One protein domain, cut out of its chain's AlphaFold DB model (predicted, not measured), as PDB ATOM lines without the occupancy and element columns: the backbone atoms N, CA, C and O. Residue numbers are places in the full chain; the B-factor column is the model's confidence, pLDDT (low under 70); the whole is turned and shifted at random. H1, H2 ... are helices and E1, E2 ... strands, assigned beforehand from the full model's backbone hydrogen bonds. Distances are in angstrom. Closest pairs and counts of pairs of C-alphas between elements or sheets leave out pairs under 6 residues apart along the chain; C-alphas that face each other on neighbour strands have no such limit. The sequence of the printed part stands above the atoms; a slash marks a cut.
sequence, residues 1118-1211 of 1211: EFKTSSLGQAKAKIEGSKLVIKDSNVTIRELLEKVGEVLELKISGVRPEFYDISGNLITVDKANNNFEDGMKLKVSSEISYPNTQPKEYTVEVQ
ATOM      1  N   GLU A1118     256.985 283.499 253.883       90.44
ATOM      2  CA  GLU A1118     256.624 282.808 255.126       90.44
ATOM      3  C   GLU A1118     257.393 283.352 256.336       90.44
ATOM      4  O   GLU A1118     258.623 283.405 256.336       90.44
ATOM      5  N   PHE A1119     256.666 283.658 257.409       89.69
ATOM      6  CA  PHE A1119     257.209 284.136 258.678       89.69
ATOM      7  C   PHE A1119     257.242 283.002 259.707       89.69
ATOM      8  O   PHE A1119     256.257 282.282 259.894       89.69
ATOM      9  N   LYS A1120     258.383 282.828 260.378       83.69
ATOM     10  CA  LYS A1120     258.654 281.727 261.315       83.69
ATOM     11  C   LYS A1120     259.214 282.293 262.615       83.69
ATOM     12  O   LYS A1120     260.163 283.069 262.581       83.69
ATOM     13  N   THR A1121     258.666 281.878 263.757       73.00
ATOM     14  CA  THR A1121     259.146 282.322 265.080       73.00
ATOM     15  C   THR A1121     260.460 281.660 265.507       73.00
ATOM     16  O   THR A1121     261.124 282.141 266.421       73.00
ATOM     17  N   SER A1122     260.894 280.599 264.819       72.56
ATOM     18  CA  SER A1122     262.217 279.989 264.986       72.56
ATOM     19  C   SER A1122     262.750 279.422 263.665       72.56
ATOM     20  O   SER A1122     261.985 279.086 262.761       72.56
ATOM     21  N   SER A1123     264.074 279.283 263.551       58.97
ATOM     22  CA  SER A1123     264.768 278.840 262.327       58.97
ATOM     23  C   SER A1123     264.436 277.411 261.875       58.97
ATOM     24  O   SER A1123     264.620 277.083 260.706       58.97
ATOM     25  N   LEU A1124     263.924 276.573 262.782       59.69
ATOM     26  CA  LEU A1124     263.459 275.204 262.515       59.69
ATOM     27  C   LEU A1124     261.921 275.078 262.559       59.69
ATOM     28  O   LEU A1124     261.387 273.973 262.480       59.69
ATOM     29  N   GLY A1125     261.202 276.194 262.718       68.56
ATOM     30  CA  GLY A1125     259.752 276.217 262.892       68.56
ATOM     31  C   GLY A1125     258.951 276.078 261.593       68.56
ATOM     32  O   GLY A1125     259.401 276.422 260.496       68.56
ATOM     33  N   GLN A1126     257.702 275.628 261.732       77.25
ATOM     34  CA  GLN A1126     256.680 275.801 260.697       77.25
ATOM     35  C   GLN A1126     256.296 277.286 260.570       77.25
ATOM     36  O   GLN A1126     256.444 278.057 261.520       77.25
ATOM     37  N   ALA A1127     255.813 277.688 259.392       82.44
ATOM     38  CA  ALA A1127     255.373 279.059 259.144       82.44
ATOM     39  C   ALA A1127     254.170 279.422 260.022       82.44
ATOM     40  O   ALA A1127     253.138 278.760 259.959       82.44
ATOM     41  N   LYS A1128     254.320 280.479 260.825       87.06
ATOM     42  CA  LYS A1128     253.283 281.032 261.710       87.06
ATOM     43  C   LYS A1128     252.423 282.073 261.006       87.06
ATOM     44  O   LYS A1128     251.264 282.236 261.363       87.06
ATOM     45  N   ALA A1129     252.953 282.717 259.967       90.00
ATOM     46  CA  ALA A1129     252.157 283.485 259.020       90.00
ATOM     47  C   ALA A1129     252.744 283.421 257.603       90.00
ATOM     48  O   ALA A1129     253.895 283.012 257.420       90.00
ATOM     49  N   LYS A1130     251.965 283.830 256.600       92.81
ATOM     50  CA  LYS A1130     252.396 283.935 255.200       92.81
ATOM     51  C   LYS A1130     251.671 285.076 254.472       92.81
ATOM     52  O   LYS A1130     250.496 285.311 254.737       92.81
ATOM     53  N   ILE A1131     252.346 285.759 253.545       92.38
ATOM     54  CA  ILE A1131     251.683 286.674 252.596       92.38
ATOM     55  C   ILE A1131     251.067 285.863 251.455       92.38
ATOM     56  O   ILE A1131     251.775 285.122 250.768       92.38
ATOM     57  N   GLU A1132     249.762 286.032 251.244       90.88
ATOM     58  CA  GLU A1132     249.022 285.452 250.118       90.88
ATOM     59  C   GLU A1132     248.097 286.524 249.510       90.88
ATOM     60  O   GLU A1132     247.098 286.944 250.104       90.88
ATOM     61  N   GLY A1133     248.459 287.029 248.329       87.31
ATOM     62  CA  GLY A1133     247.772 288.121 247.643       87.31
ATOM     63  C   GLY A1133     247.739 289.422 248.452       87.31
ATOM     64  O   GLY A1133     248.753 290.075 248.688       87.31
ATOM     65  N   SER A1134     246.536 289.843 248.855       88.19
ATOM     66  CA  SER A1134     246.312 291.042 249.680       88.19
ATOM     67  C   SER A1134     246.131 290.728 251.170       88.19
ATOM     68  O   SER A1134     245.552 291.544 251.893       88.19
ATOM     69  N   LYS A1135     246.553 289.541 251.627       91.94
ATOM     70  CA  LYS A1135     246.370 289.080 253.007       91.94
ATOM     71  C   LYS A1135     247.683 288.696 253.681       91.94
ATOM     72  O   LYS A1135     248.607 288.207 253.030       91.94
ATOM     73  N   LEU A1136     247.715 288.868 255.001       93.50
ATOM     74  CA  LEU A1136     248.636 288.176 255.895       93.50
ATOM     75  C   LEU A1136     247.853 287.046 256.571       93.50
ATOM     76  O   LEU A1136     247.057 287.296 257.474       93.50
ATOM     77  N   VAL A1137     248.072 285.816 256.119       92.44
ATOM     78  CA  VAL A1137     247.425 284.622 256.668       92.44
ATOM     79  C   VAL A1137     248.217 284.150 257.883       92.44
ATOM     80  O   VAL A1137     249.352 283.693 257.734       92.44
ATOM     81  N   ILE A1138     247.636 284.260 259.075       91.44
ATOM     82  CA  ILE A1138     248.151 283.706 260.329       91.44
ATOM     83  C   ILE A1138     247.751 282.228 260.386       91.44
ATOM     84  O   ILE A1138     246.573 281.897 260.322       91.44
ATOM     85  N   LYS A1139     248.744 281.341 260.495       85.44
ATOM     86  CA  LYS A1139     248.599 279.871 260.473       85.44
ATOM     87  C   LYS A1139     248.663 279.230 261.869       85.44
ATOM     88  O   LYS A1139     248.702 278.009 261.993       85.44
ATOM     89  N   ASP A1140     248.780 280.052 262.908       81.12
ATOM     90  CA  ASP A1140     248.735 279.650 264.311       81.12
ATOM     91  C   ASP A1140     248.164 280.807 265.135       81.12
ATOM     92  O   ASP A1140     248.859 281.784 265.417       81.12
ATOM     93  N   SER A1141     246.899 280.685 265.526       72.25
ATOM     94  CA  SER A1141     246.160 281.674 266.319       72.25
ATOM     95  C   SER A1141     246.727 281.934 267.725       72.25
ATOM     96  O   SER A1141     246.249 282.841 268.406       72.25
ATOM     97  N   ASN A1142     247.758 281.196 268.157       77.25
ATOM     98  CA  ASN A1142     248.472 281.423 269.419       77.25
ATOM     99  C   ASN A1142     249.682 282.363 269.285       77.25
ATOM    100  O   ASN A1142     250.271 282.708 270.307       77.25
ATOM    101  N   VAL A1143     250.090 282.764 268.070       81.81
ATOM    102  CA  VAL A1143     251.216 283.700 267.907       81.81
ATOM    103  C   VAL A1143     250.797 285.114 268.317       81.81
ATOM    104  O   VAL A1143     249.795 285.646 267.829       81.81
ATOM    105  N   THR A1144     251.563 285.739 269.212       84.44
ATOM    106  CA  THR A1144     251.303 287.129 269.607       84.44
ATOM    107  C   THR A1144     251.774 288.111 268.534       84.44
ATOM    108  O   THR A1144     252.684 287.830 267.744       84.44
ATOM    109  N   ILE A1145     251.178 289.305 268.527       83.19
ATOM    110  CA  ILE A1145     251.525 290.373 267.580       83.19
ATOM    111  C   ILE A1145     253.012 290.731 267.682       83.19
ATOM    112  O   ILE A1145     253.666 290.934 266.660       83.19
ATOM    113  N   ARG A1146     253.573 290.735 268.896       81.88
ATOM    114  CA  ARG A1146     254.993 290.982 269.158       81.88
ATOM    115  C   ARG A1146     255.913 289.921 268.555       81.88
ATOM    116  O   ARG A1146     256.843 290.278 267.834       81.88
ATOM    117  N   GLU A1147     255.661 288.641 268.839       78.12
ATOM    118  CA  GLU A1147     256.490 287.530 268.338       78.12
ATOM    119  C   GLU A1147     256.529 287.493 266.809       78.12
ATOM    120  O   GLU A1147     257.548 287.123 266.220       78.12
ATOM    121  N   LEU A1148     255.427 287.888 266.162       82.00
ATOM    122  CA  LEU A1148     255.372 287.971 264.712       82.00
ATOM    123  C   LEU A1148     255.983 289.272 264.167       82.00
ATOM    124  O   LEU A1148     256.668 289.208 263.154       82.00
ATOM    125  N   LEU A1149     255.792 290.428 264.814       81.69
ATOM    126  CA  LEU A1149     256.300 291.726 264.341       81.69
ATOM    127  C   LEU A1149     257.827 291.744 264.193       81.69
ATOM    128  O   LEU A1149     258.330 292.134 263.138       81.69
ATOM    129  N   GLU A1150     258.553 291.269 265.210       75.00
ATOM    130  CA  GLU A1150     260.022 291.185 265.181       75.00
ATOM    131  C   GLU A1150     260.495 290.307 263.993       75.00
ATOM    132  O   GLU A1150     261.416 290.668 263.259       75.00
ATOM    133  N   LYS A1151     259.785 289.202 263.712       83.12
ATOM    134  CA  LYS A1151     260.105 288.261 262.620       83.12
ATOM    135  C   LYS A1151     259.604 288.679 261.239       83.12
ATOM    136  O   LYS A1151     260.199 288.284 260.236       83.12
ATOM    137  N   VAL A1152     258.561 289.498 261.165       83.31
ATOM    138  CA  VAL A1152     258.121 290.145 259.924       83.31
ATOM    139  C   VAL A1152     259.164 291.167 259.476       83.31
ATOM    140  O   VAL A1152     259.494 291.185 258.294       83.31
ATOM    141  N   GLY A1153     259.758 291.934 260.399       83.75
ATOM    142  CA  GLY A1153     260.896 292.812 260.094       83.75
ATOM    143  C   GLY A1153     262.088 292.048 259.503       83.75
ATOM    144  O   GLY A1153     262.495 292.326 258.377       83.75
ATOM    145  N   GLU A1154     262.584 291.030 260.221       83.38
ATOM    146  CA  GLU A1154     263.722 290.199 259.783       83.38
ATOM    147  C   GLU A1154     263.531 289.590 258.384       83.38
ATOM    148  O   GLU A1154     264.443 289.632 257.558       83.38
ATOM    149  N   VAL A1155     262.357 289.017 258.097       85.50
ATOM    150  CA  VAL A1155     262.093 288.344 256.812       85.50
ATOM    151  C   VAL A1155     261.843 289.341 255.677       85.50
ATOM    152  O   VAL A1155     262.206 289.053 254.535       85.50
ATOM    153  N   LEU A1156     261.259 290.511 255.959       86.62
ATOM    154  CA  LEU A1156     261.059 291.542 254.939       86.62
ATOM    155  C   LEU A1156     262.377 292.215 254.521       86.62
ATOM    156  O   LEU A1156     262.522 292.497 253.333       86.62
ATOM    157  N   GLU A1157     263.356 292.396 255.420       83.12
ATOM    158  CA  GLU A1157     264.688 292.933 255.060       83.12
ATOM    159  C   GLU A1157     265.393 292.086 253.989       83.12
ATOM    160  O   GLU A1157     266.035 292.609 253.078       83.12
ATOM    161  N   LEU A1158     265.183 290.763 254.002       83.38
ATOM    162  CA  LEU A1158     265.708 289.857 252.973       83.38
ATOM    163  C   LEU A1158     265.174 290.166 251.558       83.38
ATOM    164  O   LEU A1158     265.743 289.677 250.577       83.38
ATOM    165  N   LYS A1159     264.115 290.982 251.431       84.69
ATOM    166  CA  LYS A1159     263.520 291.431 250.161       84.69
ATOM    167  C   LYS A1159     263.443 292.949 249.979       84.69
ATOM    168  O   LYS A1159     263.319 293.375 248.838       84.69
ATOM    169  N   ILE A1160     263.505 293.775 251.023       85.00
ATOM    170  CA  ILE A1160     263.391 295.242 250.928       85.00
ATOM    171  C   ILE A1160     264.296 295.884 251.973       85.00
ATOM    172  O   ILE A1160     264.090 295.663 253.157       85.00
ATOM    173  N   SER A1161     265.219 296.746 251.552       81.31
ATOM    174  CA  SER A1161     266.096 297.454 252.485       81.31
ATOM    175  C   SER A1161     265.406 298.649 253.158       81.31
ATOM    176  O   SER A1161     264.689 299.427 252.513       81.31
ATOM    177  N   GLY A1162     265.655 298.816 254.456       76.56
ATOM    178  CA  GLY A1162     265.082 299.866 255.298       76.56
ATOM    179  C   GLY A1162     263.578 299.705 255.513       76.56
ATOM    180  O   GLY A1162     262.845 300.690 255.386       76.56
ATOM    181  N   VAL A1163     263.099 298.478 255.732       81.19
ATOM    182  CA  VAL A1163     261.663 298.175 255.822       81.19
ATOM    183  C   VAL A1163     261.083 298.467 257.211       81.19
ATOM    184  O   VAL A1163     261.654 298.116 258.240       81.19
ATOM    185  N   ARG A1164     259.895 299.079 257.246       81.75
ATOM    186  CA  ARG A1164     259.089 299.278 258.458       81.75
ATOM    187  C   ARG A1164     257.728 298.587 258.310       81.75
ATOM    188  O   ARG A1164     256.880 299.091 257.560       81.75
ATOM    189  N   PRO A1165     257.516 297.440 258.984       86.31
ATOM    190  CA  PRO A1165     256.200 296.840 259.163       86.31
ATOM    191  C   PRO A1165     255.457 297.492 260.339       86.31
ATOM    192  O   PRO A1165     256.000 297.642 261.431       86.31
ATOM    193  N   GLU A1166     254.193 297.844 260.126       89.75
ATOM    194  CA  GLU A1166     253.302 298.427 261.134       89.75
ATOM    195  C   GLU A1166     252.021 297.583 261.233       89.75
ATOM    196  O   GLU A1166     251.362 297.349 260.217       89.75
ATOM    197  N   PHE A1167     251.636 297.147 262.437       89.56
ATOM    198  CA  PHE A1167     250.338 296.502 262.669       89.56
ATOM    199  C   PHE A1167     249.300 297.504 263.177       89.56
ATOM    200  O   PHE A1167     249.590 298.322 264.050       89.56
ATOM    201  N   TYR A1168     248.078 297.402 262.656       89.75
ATOM    202  CA  TYR A1168     246.928 298.220 263.039       89.75
ATOM    203  C   TYR A1168     245.760 297.340 263.492       89.75
ATOM    204  O   TYR A1168     245.493 296.300 262.885       89.75
ATOM    205  N   ASP A1169     245.049 297.781 264.534       87.75
ATOM    206  CA  ASP A1169     243.830 297.121 265.005       87.75
ATOM    207  C   ASP A1169     242.651 297.299 264.029       87.75
ATOM    208  O   ASP A1169     242.705 298.101 263.094       87.75
ATOM    209  N   ILE A1170     241.563 296.552 264.249       86.56
ATOM    210  CA  ILE A1170     240.358 296.569 263.396       86.56
ATOM    211  C   ILE A1170     239.684 297.953 263.287       86.56
ATOM    212  O   ILE A1170     238.861 298.173 262.403       86.56
ATOM    213  N   SER A1171     240.026 298.893 264.177       83.12
ATOM    214  CA  SER A1171     239.547 300.284 264.153       83.12
ATOM    215  C   SER A1171     240.525 301.245 263.458       83.12
ATOM    216  O   SER A1171     240.253 302.442 263.377       83.12
ATOM    217  N   GLY A1172     241.648 300.740 262.938       80.25
ATOM    218  CA  GLY A1172     242.657 301.519 262.223       80.25
ATOM    219  C   GLY A1172     243.657 302.251 263.120       80.25
ATOM    220  O   GLY A1172     244.327 303.164 262.638       80.25
ATOM    221  N   ASN A1173     243.792 301.875 264.398       85.50
ATOM    222  CA  ASN A1173     244.810 302.445 265.288       85.50
ATOM    223  C   ASN A1173     246.098 301.618 265.233       85.50
ATOM    224  O   ASN A1173     246.041 300.390 265.223       85.50
ATOM    225  N   LEU A1174     247.257 302.281 265.241       86.62
ATOM    226  CA  LEU A1174     248.559 301.611 265.324       86.62
ATOM    227  C   LEU A1174     248.666 300.835 266.648       86.62
ATOM    228  O   LEU A1174     248.367 301.381 267.712       86.62
ATOM    229  N   ILE A1175     249.100 299.575 266.591       79.88
ATOM    230  CA  ILE A1175     249.221 298.714 267.772       79.88
ATOM    231  C   ILE A1175     250.486 299.091 268.551       79.88
ATOM    232  O   ILE A1175     251.612 298.852 268.116       79.88
ATOM    233  N   THR A1176     250.288 299.704 269.716       69.44
ATOM    234  CA  THR A1176     251.341 300.143 270.634       69.44
ATOM    235  C   THR A1176     251.821 299.019 271.565       69.44
ATOM    236  O   THR A1176     251.209 297.956 271.664       69.44
ATOM    237  N   VAL A1177     252.957 299.240 272.239       58.28
ATOM    238  CA  VAL A1177     253.700 298.220 273.016       58.28
ATOM    239  C   VAL A1177     252.859 297.555 274.119       58.28
ATOM    240  O   VAL A1177     253.073 296.389 274.437       58.28
ATOM    241  N   ASP A1178     251.876 298.265 274.669       59.19
ATOM    242  CA  ASP A1178     250.900 297.773 275.650       59.19
ATOM    243  C   ASP A1178     249.924 296.724 275.084       59.19
ATOM    244  O   ASP A1178     249.526 295.817 275.812       59.19
ATOM    245  N   LYS A1179     249.588 296.801 273.789       60.97
ATOM    246  CA  LYS A1179     248.743 295.823 273.076       60.97
ATOM    247  C   LYS A1179     249.541 294.718 272.369       60.97
ATOM    248  O   LYS A1179     248.952 293.745 271.909       60.97
ATOM    249  N   ALA A1180     250.864 294.847 272.256       62.34
ATOM    250  CA  ALA A1180     251.688 293.966 271.421       62.34
ATOM    251  C   ALA A1180     251.712 292.490 271.881       62.34
ATOM    252  O   ALA A1180     251.992 291.605 271.077       62.34
ATOM    253  N   ASN A1181     251.391 292.208 273.147       77.00
ATOM    254  CA  ASN A1181     251.308 290.841 273.677       77.00
ATOM    255  C   ASN A1181     249.955 290.147 273.389       77.00
ATOM    256  O   ASN A1181     249.753 289.025 273.847       77.00
ATOM    257  N   ASN A1182     249.025 290.794 272.677       79.50
ATOM    258  CA  ASN A1182     247.756 290.183 272.276       79.50
ATOM    259  C   ASN A1182     247.944 289.249 271.064       79.50
ATOM    260  O   ASN A1182     248.906 289.381 270.304       79.50
ATOM    261  N   ASN A1183     246.988 288.342 270.858       83.69
ATOM    262  CA  ASN A1183     246.878 287.531 269.645       83.69
ATOM    263  C   ASN A1183     246.308 288.373 268.483       83.69
ATOM    264  O   ASN A1183     245.775 289.466 268.687       83.69
ATOM    265  N   PHE A1184     246.402 287.847 267.262       86.94
ATOM    266  CA  PHE A1184     245.788 288.448 266.077       86.94
ATOM    267  C   PHE A1184     244.265 288.249 266.023       86.94
ATOM    268  O   PHE A1184     243.746 287.230 266.470       86.94
ATOM    269  N   GLU A1185     243.574 289.205 265.399       86.44
ATOM    270  CA  GLU A1185     242.143 289.145 265.073       86.44
ATOM    271  C   GLU A1185     241.941 289.350 263.560       86.44
ATOM    272  O   GLU A1185     242.701 290.081 262.912       86.44
ATOM    273  N   ASP A1186     240.893 288.740 262.999       89.50
ATOM    274  CA  ASP A1186     240.496 288.951 261.603       89.50
ATOM    275  C   ASP A1186     240.211 290.431 261.315       89.50
ATOM    276  O   ASP A1186     239.519 291.121 262.066       89.50
ATOM    277  N   GLY A1187     240.709 290.926 260.181       86.00
ATOM    278  CA  GLY A1187     240.478 292.308 259.756       86.00
ATOM    279  C   GLY A1187     241.430 293.343 260.364       86.00
ATOM    280  O   GLY A1187     241.363 294.510 259.967       86.00
ATOM    281  N   MET A1188     242.357 292.946 261.249       93.12
ATOM    282  CA  MET A1188     243.559 293.745 261.529       93.12
ATOM    283  C   MET A1188     244.346 293.994 260.227       93.12
ATOM    284  O   MET A1188     244.114 293.340 259.205       93.12
ATOM    285  N   LYS A1189     245.304 294.926 260.230       92.50
ATOM    286  CA  LYS A1189     246.137 295.204 259.046       92.50
ATOM    287  C   LYS A1189     247.624 295.144 259.356       92.50
ATOM    288  O   LYS A1189     248.075 295.782 260.302       92.50
ATOM    289  N   LEU A1190     248.385 294.473 258.492       91.50
ATOM    290  CA  LEU A1190     249.815 294.725 258.322       91.50
ATOM    291  C   LEU A1190     249.990 295.784 257.232       91.50
ATOM    292  O   LEU A1190     249.456 295.648 256.132       91.50
ATOM    293  N   LYS A1191     250.781 296.811 257.507       90.88
ATOM    294  CA  LYS A1191     251.152 297.855 256.555       90.88
ATOM    295  C   LYS A1191     252.667 297.840 256.383       90.88
ATOM    296  O   LYS A1191     253.404 297.909 257.362       90.88
ATOM    297  N   VAL A1192     253.129 297.719 255.141       86.62
ATOM    298  CA  VAL A1192     254.554 297.615 254.796       86.62
ATOM    299  C   VAL A1192     255.004 298.866 254.047       86.62
ATOM    300  O   VAL A1192     254.365 299.297 253.083       86.62
ATOM    301  N   SER A1193     256.121 299.442 254.487       80.31
ATOM    302  CA  SER A1193     256.771 300.601 253.868       80.31
ATOM    303  C   SER A1193     258.297 300.458 253.906       80.31
ATOM    304  O   SER A1193     258.816 299.681 254.703       80.31
ATOM    305  N   SER A1194     259.019 301.200 253.064       74.62
ATOM    306  CA  SER A1194     260.480 301.350 253.146       74.62
ATOM    307  C   SER A1194     260.829 302.817 253.361       74.62
ATOM    308  O   SER A1194     260.236 303.703 252.745       74.62
ATOM    309  N   GLU A1195     261.808 303.086 254.218       65.38
ATOM    310  CA  GLU A1195     262.338 304.438 254.403       65.38
ATOM    311  C   GLU A1195     263.340 304.840 253.323       65.38
ATOM    312  O   GLU A1195     263.473 306.029 253.024       65.38
ATOM    313  N   ILE A1196     264.035 303.855 252.757       59.75
ATOM    314  CA  ILE A1196     265.176 304.039 251.856       59.75
ATOM    315  C   ILE A1196     264.722 304.033 250.385       59.75
ATOM    316  O   ILE A1196     265.388 304.609 249.526       59.75
ATOM    317  N   SER A1197     263.568 303.425 250.084       55.50
ATOM    318  CA  SER A1197     263.156 303.105 248.718       55.50
ATOM    319  C   SER A1197     261.848 303.785 248.282       55.50
ATOM    320  O   SER A1197     260.837 303.726 248.972       55.50
ATOM    321  N   TYR A1198     261.869 304.345 247.065       55.69
ATOM    322  CA  TYR A1198     260.758 304.959 246.311       55.69
ATOM    323  C   TYR A1198     260.107 306.223 246.920       55.69
ATOM    324  O   TYR A1198     259.130 306.139 247.670       55.69
ATOM    325  N   PRO A1199     260.530 307.437 246.514       39.75
ATOM    326  CA  PRO A1199     259.732 308.630 246.778       39.75
ATOM    327  C   PRO A1199     258.338 308.507 246.127       39.75
ATOM    328  O   PRO A1199     258.218 308.269 244.925       39.75
ATOM    329  N   ASN A1200     257.295 308.733 246.931       41.00
ATOM    330  CA  ASN A1200     255.867 308.759 246.570       41.00
ATOM    331  C   ASN A1200     255.135 307.415 246.337       41.00
ATOM    332  O   ASN A1200     253.983 307.451 245.900       41.00
ATOM    333  N   THR A1201     255.692 306.238 246.662       56.31
ATOM    334  CA  THR A1201     254.841 305.024 246.751       56.31
ATOM    335  C   THR A1201     254.042 305.016 248.051       56.31
ATOM    336  O   THR A1201     254.623 305.180 249.124       56.31
ATOM    337  N   GLN A1202     252.733 304.768 247.981       63.81
ATOM    338  CA  GLN A1202     251.938 304.510 249.184       63.81
ATOM    339  C   GLN A1202     252.348 303.170 249.832       63.81
ATOM    340  O   GLN A1202     252.694 302.233 249.104       63.81
ATOM    341  N   PRO A1203     252.310 303.053 251.175       77.62
ATOM    342  CA  PRO A1203     252.514 301.784 251.874       77.62
ATOM    343  C   PRO A1203     251.531 300.706 251.405       77.62
ATOM    344  O   PRO A1203     250.370 301.001 251.115       77.62
ATOM    345  N   LYS A1204     251.979 299.449 251.355       84.88
ATOM    346  CA  LYS A1204     251.123 298.318 250.981       84.88
ATOM    347  C   LYS A1204     250.434 297.771 252.224       84.88
ATOM    348  O   LYS A1204     251.102 297.334 253.158       84.88
ATOM    349  N   GLU A1205     249.107 297.793 252.227       90.25
ATOM    350  CA  GLU A1205     248.296 297.157 253.266       90.25
ATOM    351  C   GLU A1205     247.952 295.710 252.887       90.25
ATOM    352  O   GLU A1205     247.603 295.419 251.738       90.25
ATOM    353  N   TYR A1206     248.025 294.828 253.881       92.12
ATOM    354  CA  TYR A1206     247.613 293.431 253.852       92.12
ATOM    355  C   TYR A1206     246.626 293.205 255.001       92.12
ATOM    356  O   TYR A1206     246.941 293.503 256.157       92.12
ATOM    357  N   THR A1207     245.442 292.677 254.703       93.44
ATOM    358  CA  THR A1207     244.457 292.343 255.743       93.44
ATOM    359  C   THR A1207     244.872 291.055 256.449       93.44
ATOM    360  O   THR A1207     245.220 290.075 255.794       93.44
ATOM    361  N   VAL A1208     244.836 291.049 257.776       93.12
ATOM    362  CA  VAL A1208     245.081 289.861 258.594       93.12
ATOM    363  C   VAL A1208     243.881 288.917 258.490       93.12
ATOM    364  O   VAL A1208     242.734 289.349 258.626       93.12
ATOM    365  N   GLU A1209     244.168 287.643 258.243       92.69
ATOM    366  CA  GLU A1209     243.228 286.521 258.321       92.69
ATOM    367  C   GLU A1209     243.825 285.466 259.256       92.69
ATOM    368  O   GLU A1209     244.999 285.122 259.103       92.69
ATOM    369  N   VAL A1210     243.048 284.962 260.212       88.19
ATOM    370  CA  VAL A1210     243.486 283.963 261.195       88.19
ATOM    371  C   VAL A1210     242.817 282.618 260.910       88.19
ATOM    372  O   VAL A1210     241.592 282.534 260.841       88.19
ATOM    373  N   GLN A1211     243.629 281.570 260.732       81.81
ATOM    374  CA  GLN A1211     243.196 280.202 260.403       81.81
ATOM    375  C   GLN A1211     243.367 279.224 261.579       81.81
ATOM    376  O   GLN A1211     244.244 279.464 262.445       81.81
TER     377      GLN A1211
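This is residues 1118 to 1211 of the 1211 residues of the protein "SLH domain protein" of Peptostreptococcaceae bacterium AS15 (UniProt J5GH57). This is a five-stranded sheet, strongly twisted and curled like part of a barrel, with the single helix H1 over one face, mostly beside the edge strand E3. A 20-residue stretch with no named element, residues 1169 to 1188, joins E3 to E4. The printed part has 94 residues, with E1, E2, H1, E3, E4 and E5 along the chain; the sheet's order is E1, E2, E5, E4, E3, and it is mixed. The class is mixed, helices and strands, although under half of the residues, 40 of 94, are in named elements. The whole is compact and rounded, with a radius of gyration of the C-alphas of 12.7 A and spans of 37 by 34 by 27 A.

Start at Glu 1118; residues 1118 to 1119 pair antiparallel with residues 1129 to 1130 of E1, which is residues 1129 to 1132. Find C-alpha 1129 at (252.157, 283.485, 259.020), where E1 begins. E2 follows at residues 1135 to 1138. H1 runs from Ile 1145 at (251.525, 290.373, 267.580) to Glu 1157, 18.3 A. Then come E3, residues 1163 to 1168, 16.4 A, and E4, residues 1189 to 1194, 16.7 A. E5, residues 1204 to 1210, 19.2 A, ends at C-alpha 1210 at (243.486, 283.963, 261.195).

Look first at the hairpin E1 and E2, antiparallel at 155 degrees, with N 1130 and O 1137 2.9 A apart. E2 is parallel to E5 at 35 degrees, with N 1138 and O 1209 2.8 A apart. The pairing of E5 is staggered: residues 1207 to 1210 pair with E2, and residues 1204 to 1207 with E4. E3, E4 and E5 form a meander, each strand the antiparallel neighbour of the one before, with N 1206 and O 1190 2.8 A apart and N 1164 and O 1193 2.8 A apart. The edge strands E1 and E3 are apart. E2, H1 and E3 form a split strand-helix-strand unit, two strands of one sheet that follow each other among the strands, with a helix between them in the chain and E5 and E4 between them in the sheet; its crossover is right-handed. H1 is on the sheet, making two layers, a helix on one face of a sheet, at a height over the sheet of 6.7 A. It is only just over E4, on which 3 of its 13 C-alphas fall, and runs along the strands at 24 degrees to E4 on the local plane. The closest C-alphas of H1 and E3, those of Glu 1157 and Val 1163, are 6.1 A apart. In H1, 8 of 9 O i to N i+4 pairs are within hydrogen-bond range.

The C-alphas farthest apart, those of Leu 1124 and Asn 1200, are 37.9 A apart. The printed part has no cut and ends at the chain's last residue, 1211. The link E3 to E4 is long. Mean pLDDT of the printed part is 80.5, and residues 1123 to 1125, 1176 to 1180 and 1195 to 1202 are under 70.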